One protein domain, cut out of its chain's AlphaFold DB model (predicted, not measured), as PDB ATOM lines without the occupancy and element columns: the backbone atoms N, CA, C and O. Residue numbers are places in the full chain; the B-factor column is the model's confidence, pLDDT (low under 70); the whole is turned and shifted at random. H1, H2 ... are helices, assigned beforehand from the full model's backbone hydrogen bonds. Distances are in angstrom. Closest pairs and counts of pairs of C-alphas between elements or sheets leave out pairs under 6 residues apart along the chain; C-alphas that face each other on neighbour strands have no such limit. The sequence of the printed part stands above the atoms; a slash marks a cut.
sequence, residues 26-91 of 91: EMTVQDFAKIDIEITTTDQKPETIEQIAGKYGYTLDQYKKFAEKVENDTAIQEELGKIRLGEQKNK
ATOM      1  N   GLU A  26     -22.013  17.836   0.554       74.38
ATOM      2  CA  GLU A  26     -20.672  18.277   0.184       74.38
ATOM      3  C   GLU A  26     -19.785  18.276   1.433       74.38
ATOM      4  O   GLU A  26     -20.190  18.760   2.494       74.38
ATOM      5  N   MET A  27     -18.607  17.657   1.333       81.12
ATOM      6  CA  MET A  27     -17.684  17.551   2.460       81.12
ATOM      7  C   MET A  27     -17.115  18.929   2.787       81.12
ATOM      8  O   MET A  27     -16.649  19.636   1.899       81.12
ATOM      9  N   THR A  28     -17.172  19.318   4.060       87.00
ATOM     10  CA  THR A  28     -16.592  20.575   4.554       87.00
ATOM     11  C   THR A  28     -15.213  20.328   5.159       87.00
ATOM     12  O   THR A  28     -14.921  19.215   5.597       87.00
ATOM     13  N   VAL A  29     -14.379  21.371   5.257       86.81
ATOM     14  CA  VAL A  29     -13.039  21.280   5.875       86.81
ATOM     15  C   VAL A  29     -13.129  20.795   7.325       86.81
ATOM     16  O   VAL A  29     -12.312  19.992   7.766       86.81
ATOM     17  N   GLN A  30     -14.157  21.225   8.061       85.38
ATOM     18  CA  GLN A  30     -14.373  20.813   9.447       85.38
ATOM     19  C   GLN A  30     -14.796  19.343   9.570       85.38
ATOM     20  O   GLN A  30     -14.325  18.644  10.468       85.38
ATOM     21  N   ASP A  31     -15.672  18.864   8.685       86.75
ATOM     22  CA  ASP A  31     -16.068  17.454   8.672       86.75
ATOM     23  C   ASP A  31     -14.896  16.562   8.248       86.75
ATOM     24  O   ASP A  31     -14.658  15.532   8.875       86.75
ATOM     25  N   PHE A  32     -14.118  16.995   7.250       89.00
ATOM     26  CA  PHE A  32     -12.880  16.330   6.855       89.00
ATOM     27  C   PHE A  32     -11.895  16.254   8.023       89.00
ATOM     28  O   PHE A  32     -11.402  15.173   8.309       89.00
ATOM     29  N   ALA A  33     -11.667  17.352   8.752       88.19
ATOM     30  CA  ALA A  33     -10.767  17.375   9.906       88.19
ATOM     31  C   ALA A  33     -11.147  16.333  10.967       88.19
ATOM     32  O   ALA A  33     -10.283  15.614  11.462       88.19
ATOM     33  N   LYS A  34     -12.440  16.220  11.291       86.44
ATOM     34  CA  LYS A  34     -12.945  15.252  12.278       86.44
ATOM     35  C   LYS A  34     -12.754  13.810  11.814       86.44
ATOM     36  O   LYS A  34     -12.257  12.987  12.577       86.44
ATOM     37  N   ILE A  35     -13.123  13.531  10.562       87.88
ATOM     38  CA  ILE A  35     -12.958  12.214   9.937       87.88
ATOM     39  C   ILE A  35     -11.476  11.836   9.893       87.88
ATOM     40  O   ILE A  35     -11.112  10.725  10.257       87.88
ATOM     41  N   ASP A  36     -10.619  12.770   9.497       85.25
ATOM     42  CA  ASP A  36      -9.184  12.570   9.349       85.25
ATOM     43  C   ASP A  36      -8.478  12.326  10.691       85.25
ATOM     44  O   ASP A  36      -7.602  11.467  10.786       85.25
ATOM     45  N   ILE A  37      -8.912  13.002  11.760       84.69
ATOM     46  CA  ILE A  37      -8.457  12.715  13.126       84.69
ATOM     47  C   ILE A  37      -8.855  11.291  13.533       84.69
ATOM     48  O   ILE A  37      -8.007  10.557  14.035       84.69
ATOM     49  N   GLU A  38     -10.106  10.880  13.301       84.56
ATOM     50  CA  GLU A  38     -10.585   9.534  13.660       84.56
ATOM     51  C   GLU A  38      -9.918   8.429  12.820       84.56
ATOM     52  O   GLU A  38      -9.643   7.341  13.327       84.56
ATOM     53  N   ILE A  39      -9.599   8.709  11.553       85.31
ATOM     54  CA  ILE A  39      -8.810   7.812  10.699       85.31
ATOM     55  C   ILE A  39      -7.372   7.726  11.205       85.31
ATOM     56  O   ILE A  39      -6.834   6.631  11.286       85.31
ATOM     57  N   THR A  40      -6.751   8.848  11.576       79.69
ATOM     58  CA  THR A  40      -5.364   8.869  12.076       79.69
ATOM     59  C   THR A  40      -5.223   8.138  13.414       79.69
ATOM     60  O   THR A  40      -4.160   7.596  13.714       79.69
ATOM     61  N   THR A  41      -6.281   8.091  14.228       78.25
ATOM     62  CA  THR A  41      -6.305   7.324  15.483       78.25
ATOM     63  C   THR A  41      -6.689   5.852  15.303       78.25
ATOM     64  O   THR A  41      -6.581   5.085  16.261       78.25
ATOM     65  N   THR A  42      -7.114   5.445  14.103       76.00
ATOM     66  CA  THR A  42      -7.577   4.086  13.779       76.00
ATOM     67  C   THR A  42      -6.730   3.490  12.637       76.00
ATOM     68  O   THR A  42      -5.817   4.119  12.113       76.00
ATOM     69  N   ASP A  43      -6.965   2.231  12.268       76.38
ATOM     70  CA  ASP A  43      -6.314   1.579  11.126       76.38
ATOM     71  C   ASP A  43      -6.683   2.290   9.800       76.38
ATOM     72  O   ASP A  43      -7.855   2.550   9.531       76.38
ATOM     73  N   GLN A  44      -5.697   2.588   8.948       77.75
ATOM     74  CA  GLN A  44      -5.871   3.361   7.703       77.75
ATOM     75  C   GLN A  44      -6.363   2.512   6.518       77.75
ATOM     76  O   GLN A  44      -6.167   2.852   5.347       77.75
ATOM     77  N   LYS A  45      -7.003   1.376   6.798       82.94
ATOM     78  CA  LYS A  45      -7.580   0.519   5.762       82.94
ATOM     79  C   LYS A  45      -8.756   1.218   5.076       82.94
ATOM     80  O   LYS A  45      -9.545   1.891   5.742       82.94
ATOM     81  N   PRO A  46      -8.950   1.010   3.761       79.31
ATOM     82  CA  PRO A  46     -10.048   1.628   3.019       79.31
ATOM     83  C   PRO A  46     -11.426   1.274   3.598       79.31
ATOM     84  O   PRO A  46     -12.292   2.137   3.666       79.31
ATOM     85  N   GLU A  47     -11.610   0.048   4.095       82.56
ATOM     86  CA  GLU A  47     -12.851  -0.374   4.762       82.56
ATOM     87  C   GLU A  47     -13.139   0.448   6.025       82.56
ATOM     88  O   GLU A  47     -14.271   0.855   6.279       82.56
ATOM     89  N   THR A  48     -12.101   0.739   6.809       84.31
ATOM     90  CA  THR A  48     -12.198   1.523   8.042       84.31
ATOM     91  C   THR A  48     -12.466   2.995   7.740       84.31
ATOM     92  O   THR A  48     -13.322   3.606   8.376       84.31
ATOM     93  N   ILE A  49     -11.809   3.548   6.717       83.06
ATOM     94  CA  ILE A  49     -12.049   4.913   6.230       83.06
ATOM     95  C   ILE A  49     -13.497   5.067   5.754       83.06
ATOM     96  O   ILE A  49     -14.151   6.050   6.092       83.06
ATOM     97  N   GLU A  50     -14.023   4.095   5.007       84.62
ATOM     98  CA  GLU A  50     -15.412   4.110   4.546       84.62
ATOM     99  C   GLU A  50     -16.402   4.036   5.712       84.62
ATOM    100  O   GLU A  50     -17.382   4.781   5.738       84.62
ATOM    101  N   GLN A  51     -16.130   3.190   6.708       85.44
ATOM    102  CA  GLN A  51     -16.951   3.108   7.913       85.44
ATOM    103  C   GLN A  51     -16.954   4.427   8.688       85.44
ATOM    104  O   GLN A  51     -18.025   4.902   9.061       85.44
ATOM    105  N   ILE A  52     -15.782   5.028   8.914       86.81
ATOM    106  CA  ILE A  52     -15.647   6.303   9.626       86.81
ATOM    107  C   ILE A  52     -16.344   7.415   8.842       86.81
ATOM    108  O   ILE A  52     -17.243   8.054   9.381       86.81
ATOM    109  N   ALA A  53     -16.026   7.601   7.558       85.81
ATOM    110  CA  ALA A  53     -16.684   8.595   6.707       85.81
ATOM    111  C   ALA A  53     -18.212   8.396   6.678       85.81
ATOM    112  O   ALA A  53     -18.974   9.362   6.792       85.81
ATOM    113  N   GLY A  54     -18.663   7.138   6.639       84.50
ATOM    114  CA  GLY A  54     -20.068   6.751   6.684       84.50
ATOM    115  C   GLY A  54     -20.789   7.178   7.965       84.50
ATOM    116  O   GLY A  54     -21.948   7.593   7.886       84.50
ATOM    117  N   LYS A  55     -20.116   7.178   9.130       85.94
ATOM    118  CA  LYS A  55     -20.684   7.709  10.391       85.94
ATOM    119  C   LYS A  55     -21.085   9.178  10.259       85.94
ATOM    120  O   LYS A  55     -22.108   9.590  10.804       85.94
ATOM    121  N   TYR A  56     -20.316   9.948   9.493       83.75
ATOM    122  CA  TYR A  56     -20.558  11.367   9.225       83.75
ATOM    123  C   TYR A  56     -21.449  11.614   7.997       83.75
ATOM    124  O   TYR A  56     -21.758  12.763   7.677       83.75
ATOM    125  N   GLY A  57     -21.916  10.547   7.341       83.44
ATOM    126  CA  GLY A  57     -22.778  10.614   6.162       83.44
ATOM    127  C   GLY A  57     -22.029  10.815   4.846       83.44
ATOM    128  O   GLY A  57     -22.661  11.191   3.865       83.44
ATOM    129  N   TYR A  58     -20.721  10.562   4.816       85.25
ATOM    130  CA  TYR A  58     -19.886  10.682   3.626       85.25
ATOM    131  C   TYR A  58     -19.459   9.322   3.086       85.25
ATOM    132  O   TYR A  58     -19.467   8.311   3.786       85.25
ATOM    133  N   THR A  59     -19.070   9.304   1.819       86.88
ATOM    134  CA  THR A  59     -18.485   8.129   1.169       86.88
ATOM    135  C   THR A  59     -16.962   8.218   1.130       86.88
ATOM    136  O   THR A  59     -16.383   9.304   1.201       86.88
ATOM    137  N   LEU A  60     -16.303   7.071   0.952       85.25
ATOM    138  CA  LEU A  60     -14.854   7.005   0.759       85.25
ATOM    139  C   LEU A  60     -14.385   7.827  -0.456       85.25
ATOM    140  O   LEU A  60     -13.339   8.466  -0.394       85.25
ATOM    141  N   ASP A  61     -15.170   7.860  -1.536       86.38
ATOM    142  CA  ASP A  61     -14.869   8.673  -2.723       86.38
ATOM    143  C   ASP A  61     -14.895  10.179  -2.412       86.38
ATOM    144  O   ASP A  61     -13.996  10.914  -2.814       86.38
ATOM    145  N   GLN A  62     -15.873  10.638  -1.626       85.50
ATOM    146  CA  GLN A  62     -15.938  12.034  -1.179       85.50
ATOM    147  C   GLN A  62     -14.755  12.406  -0.285       85.50
ATOM    148  O   GLN A  62     -14.182  13.475  -0.469       85.50
ATOM    149  N   TYR A  63     -14.365  11.520   0.638       87.69
ATOM    150  CA  TYR A  63     -13.181  11.733   1.472       87.69
ATOM    151  C   TYR A  63     -11.909  11.836   0.625       87.69
ATOM    152  O   TYR A  63     -11.149  12.785   0.789       87.69
ATOM    153  N   LYS A  64     -11.703  10.920  -0.331       88.06
ATOM    154  CA  LYS A  64     -10.530  10.937  -1.221       88.06
ATOM    155  C   LYS A  64     -10.465  12.191  -2.086       88.06
ATOM    156  O   LYS A  64      -9.420  12.827  -2.147       88.06
ATOM    157  N   LYS A  65     -11.584  12.578  -2.703       89.25
ATOM    158  CA  LYS A  65     -11.675  13.814  -3.495       89.25
ATOM    159  C   LYS A  65     -11.367  15.049  -2.660       89.25
ATOM    160  O   LYS A  65     -10.714  15.970  -3.141       89.25
ATOM    161  N   PHE A  66     -11.837  15.081  -1.413       89.12
ATOM    162  CA  PHE A  66     -11.544  16.193  -0.521       89.12
ATOM    163  C   PHE A  66     -10.081  16.188  -0.072       89.12
ATOM    164  O   PHE A  66      -9.466  17.245  -0.084       89.12
ATOM    165  N   ALA A  67      -9.506  15.025   0.246       87.44
ATOM    166  CA  ALA A  67      -8.088  14.883   0.580       87.44
ATOM    167  C   ALA A  67      -7.187  15.379  -0.560       87.44
ATOM    168  O   ALA A  67      -6.303  16.197  -0.330       87.44
ATOM    169  N   GLU A  68      -7.475  14.979  -1.801       89.75
ATOM    170  CA  GLU A  68      -6.770  15.471  -2.990       89.75
ATOM    171  C   GLU A  68      -6.927  16.993  -3.139       89.75
ATOM    172  O   GLU A  68      -5.967  17.703  -3.432       89.75
ATOM    173  N   LYS A  69      -8.120  17.535  -2.869       87.81
ATOM    174  CA  LYS A  69      -8.346  18.985  -2.867       87.81
ATOM    175  C   LYS A  69      -7.525  19.696  -1.786       87.81
ATOM    176  O   LYS A  69      -6.969  20.751  -2.066       87.81
ATOM    177  N   VAL A  70      -7.412  19.123  -0.584       88.19
ATOM    178  CA  VAL A  70      -6.545  19.642   0.486       88.19
ATOM    179  C   VAL A  70      -5.082  19.614   0.049       88.19
ATOM    180  O   VAL A  70      -4.360  20.566   0.304       88.19
ATOM    181  N   GLU A  71      -4.612  18.566  -0.622       85.88
ATOM    182  CA  GLU A  71      -3.220  18.496  -1.091       85.88
ATOM    183  C   GLU A  71      -2.896  19.568  -2.141       85.88
ATOM    184  O   GLU A  71      -1.801  20.129  -2.126       85.88
ATOM    185  N   ASN A  72      -3.857  19.887  -3.010       89.88
ATOM    186  CA  ASN A  72      -3.670  20.829  -4.112       89.88
ATOM    187  C   ASN A  72      -3.990  22.298  -3.760       89.88
ATOM    188  O   ASN A  72      -3.538  23.195  -4.472       89.88
ATOM    189  N   ASP A  73      -4.755  22.567  -2.696       88.31
ATOM    190  CA  ASP A  73      -5.192  23.915  -2.307       88.31
ATOM    191  C   ASP A  73      -4.606  24.342  -0.951       88.31
ATOM    192  O   ASP A  73      -5.051  23.926   0.124       88.31
ATOM    193  N   THR A  74      -3.621  25.240  -1.001       87.38
ATOM    194  CA  THR A  74      -2.946  25.782   0.185       87.38
ATOM    195  C   THR A  74      -3.903  26.519   1.132       87.38
ATOM    196  O   THR A  74      -3.706  26.467   2.345       87.38
ATOM    197  N   ALA A  75      -4.971  27.151   0.634       87.50
ATOM    198  CA  ALA A  75      -5.926  27.853   1.496       87.50
ATOM    199  C   ALA A  75      -6.713  26.869   2.374       87.50
ATOM    200  O   ALA A  75      -6.924  27.116   3.565       87.50
ATOM    201  N   ILE A  76      -7.087  25.717   1.810       86.38
ATOM    202  CA  ILE A  76      -7.770  24.653   2.552       86.38
ATOM    203  C   ILE A  76      -6.822  24.011   3.572       86.38
ATOM    204  O   ILE A  76      -7.246  23.707   4.687       86.38
ATOM    205  N   GLN A  77      -5.534  23.856   3.241       86.62
ATOM    206  CA  GLN A  77      -4.524  23.385   4.200       86.62
ATOM    207  C   GLN A  77      -4.376  24.329   5.391       86.62
ATOM    208  O   GLN A  77      -4.319  23.874   6.535       86.62
ATOM    209  N   GLU A  78      -4.330  25.638   5.143       86.81
ATOM    210  CA  GLU A  78      -4.253  26.634   6.208       86.81
ATOM    211  C   GLU A  78      -5.495  26.610   7.103       86.81
ATOM    212  O   GLU A  78      -5.378  26.675   8.329       86.81
ATOM    213  N   GLU A  79      -6.687  26.505   6.514       85.56
ATOM    214  CA  GLU A  79      -7.940  26.400   7.260       85.56
ATOM    215  C   GLU A  79      -7.984  25.117   8.102       85.56
ATOM    216  O   GLU A  79      -8.280  25.165   9.299       85.56
ATOM    217  N   LEU A  80      -7.585  23.984   7.520       87.25
ATOM    218  CA  LEU A  80      -7.464  22.708   8.218       87.25
ATOM    219  C   LEU A  80      -6.458  22.789   9.376       87.25
ATOM    220  O   LEU A  80      -6.728  22.300  10.475       87.25
ATOM    221  N   GLY A  81      -5.319  23.450   9.159       84.19
ATOM    222  CA  GLY A  81      -4.317  23.716  10.185       84.19
ATOM    223  C   GLY A  81      -4.872  24.558  11.335       84.19
ATOM    224  O   GLY A  81      -4.684  24.204  12.499       84.19
ATOM    225  N   LYS A  82      -5.621  25.627  11.034       85.50
ATOM    226  CA  LYS A  82      -6.294  26.462  12.046       85.50
ATOM    227  C   LYS A  82      -7.314  25.668  12.858       85.50
ATOM    228  O   LYS A  82      -7.351  25.825  14.077       85.50
ATOM    229  N   ILE A  83      -8.099  24.803  12.215       84.75
ATOM    230  CA  ILE A  83      -9.077  23.941  12.892       84.75
ATOM    231  C   ILE A  83      -8.365  22.976  13.848       84.75
ATOM    232  O   ILE A  83      -8.707  22.929  15.028       84.75
ATOM    233  N   ARG A  84      -7.322  22.277  13.379       81.19
ATOM    234  CA  ARG A  84      -6.531  21.342  14.201       81.19
ATOM    235  C   ARG A  84      -5.876  22.034  15.404       81.19
ATOM    236  O   ARG A  84      -5.922  21.514  16.515       81.19
ATOM    237  N   LEU A  85      -5.302  23.223  15.202       80.25
ATOM    238  CA  LEU A  85      -4.683  24.017  16.272       80.25
ATOM    239  C   LEU A  85      -5.716  24.579  17.262       80.25
ATOM    240  O   LEU A  85      -5.452  24.648  18.462       80.25
ATOM    241  N   GLY A  86      -6.892  24.979  16.774       73.19
ATOM    242  CA  GLY A  86      -7.999  25.467  17.596       73.19
ATOM    243  C   GLY A  86      -8.587  24.383  18.500       73.19
ATOM    244  O   GLY A  86      -8.821  24.640  19.679       73.19
ATOM    245  N   GLU A  87      -8.759  23.160  17.988       65.06
ATOM    246  CA  GLU A  87      -9.203  22.018  18.800       65.06
ATOM    247  C   GLU A  87      -8.159  21.595  19.842       65.06
ATOM    248  O   GLU A  87      -8.527  21.225  20.955       65.06
ATOM    249  N   GLN A  88      -6.860  21.721  19.543       59.22
ATOM    250  CA  GLN A  88      -5.795  21.461  20.523       59.22
ATOM    251  C   GLN A  88      -5.749  22.487  21.661       59.22
ATOM    252  O   GLN A  88      -5.376  22.134  22.775       59.22
ATOM    253  N   LYS A  89      -6.115  23.749  21.406       57.97
ATOM    254  CA  LYS A  89      -6.104  24.814  22.424       57.97
ATOM    255  C   LYS A  89      -7.273  24.747  23.412       57.97
ATOM    256  O   LYS A  89      -7.201  25.388  24.455       57.97
ATOM    257  N   ASN A  90      -8.343  24.030  23.065       51.91
ATOM    258  CA  ASN A  90      -9.571  23.908  23.860       51.91
ATOM    259  C   ASN A  90      -9.649  22.593  24.664       51.91
ATOM    260  O   ASN A  90     -10.721  22.246  25.162       51.91
ATOM    261  N   LYS A  91      -8.536  21.862  24.774       46.50
ATOM    262  CA  LYS A  91      -8.396  20.626  25.546       46.50
ATOM    263  C   LYS A  91      -7.437  20.844  26.711       46.50
ATOM    264  O   LYS A  91      -7.699  20.250  27.778       46.50
TER     265      LYS A  91
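AT A GLANCE: This is residues 26 to 91 of the 91 residues of an uncharacterized protein of Spirochaetae bacterium HGW-Spirochaetae-1 (UniProt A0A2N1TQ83). Three helices make a U with a fourth between its arms: H3 is the base, H2 stands about perpendicular to it at its first end, H4 makes a corner with its last end, and H1 lies in the space between H2 and H4, touching both at a steep tilt and passing over H3 close to it but not clearly touching it. H4 is the longest helix, and residues 85 to 91 stick out free beyond the rest. The printed part has 66 residues, with four named helices, H1 to H4 in chain order, and no named strand; its class is all helix. The whole is compact, with a radius of gyration of the C-alphas of 11.7 A and spans of 30 by 28 by 18 A.

HOW THE PARTS SIT: H1, residues 29 to 40, touches H2, residues 46 to 55, with its residues 35 to 39 alone. Their closest C-alphas, those of Ile 35 and Ala 53, are 6.1 A apart, and the two helices run opposite ways at a steep tilt of 46 degrees. H2 touches H3, residues 60 to 72, about perpendicular at 82 degrees; the closest C-alphas, those of Glu 50 and Leu 60, are 4.8 A apart, and H3 takes part with residues 60 to 63 alone. H1 and H3 are close but not clearly touching, about perpendicular at 73 degrees, with the C-alphas of Phe 32 and Tyr 63 the closest at 7.1 A. H3 and H4, residues 74 to 89, touch only at the corner by their link, about perpendicular at 74 degrees; their closest C-alphas, those of Val 70 and Ile 76, are 5.6 A apart. H4 also touches H1, which takes part with residues 29 to 33 alone. The closest C-alphas there, those of Val 29 and Leu 80, are 6.2 A apart, and the two run the same way at a steep tilt of 66 degrees. The helix packing is mostly crossed, with helices that touch at large angles, and H2 and H4 are apart. In H1, H2, H3 and H4 every O i to N i+4 pair is within hydrogen-bond range.

IN THESE COORDINATES: H1 begins with C-alpha 29 at (-13.039, 21.280, 5.875) and is 15.9 A long from first to last C-alpha. H2 is 14.3 A long. H3 begins with C-alpha 60 at (-14.854, 7.005, 0.759) and is 18.4 A long. H4 is 22.5 A long and ends with C-alpha 89 at (-6.104, 24.814, 22.424).

THE WHOLE: The two C-alphas farthest apart, those of Glu 47 and Lys 89, are 31.5 A apart. The printed part has no cut, and the links H1 to H2, H2 to H3 and H3 to H4 are tight. The mean pLDDT of the printed part is 82.6, and residues 87 to 91, of which 87 to 89 belong to H4, are under 70.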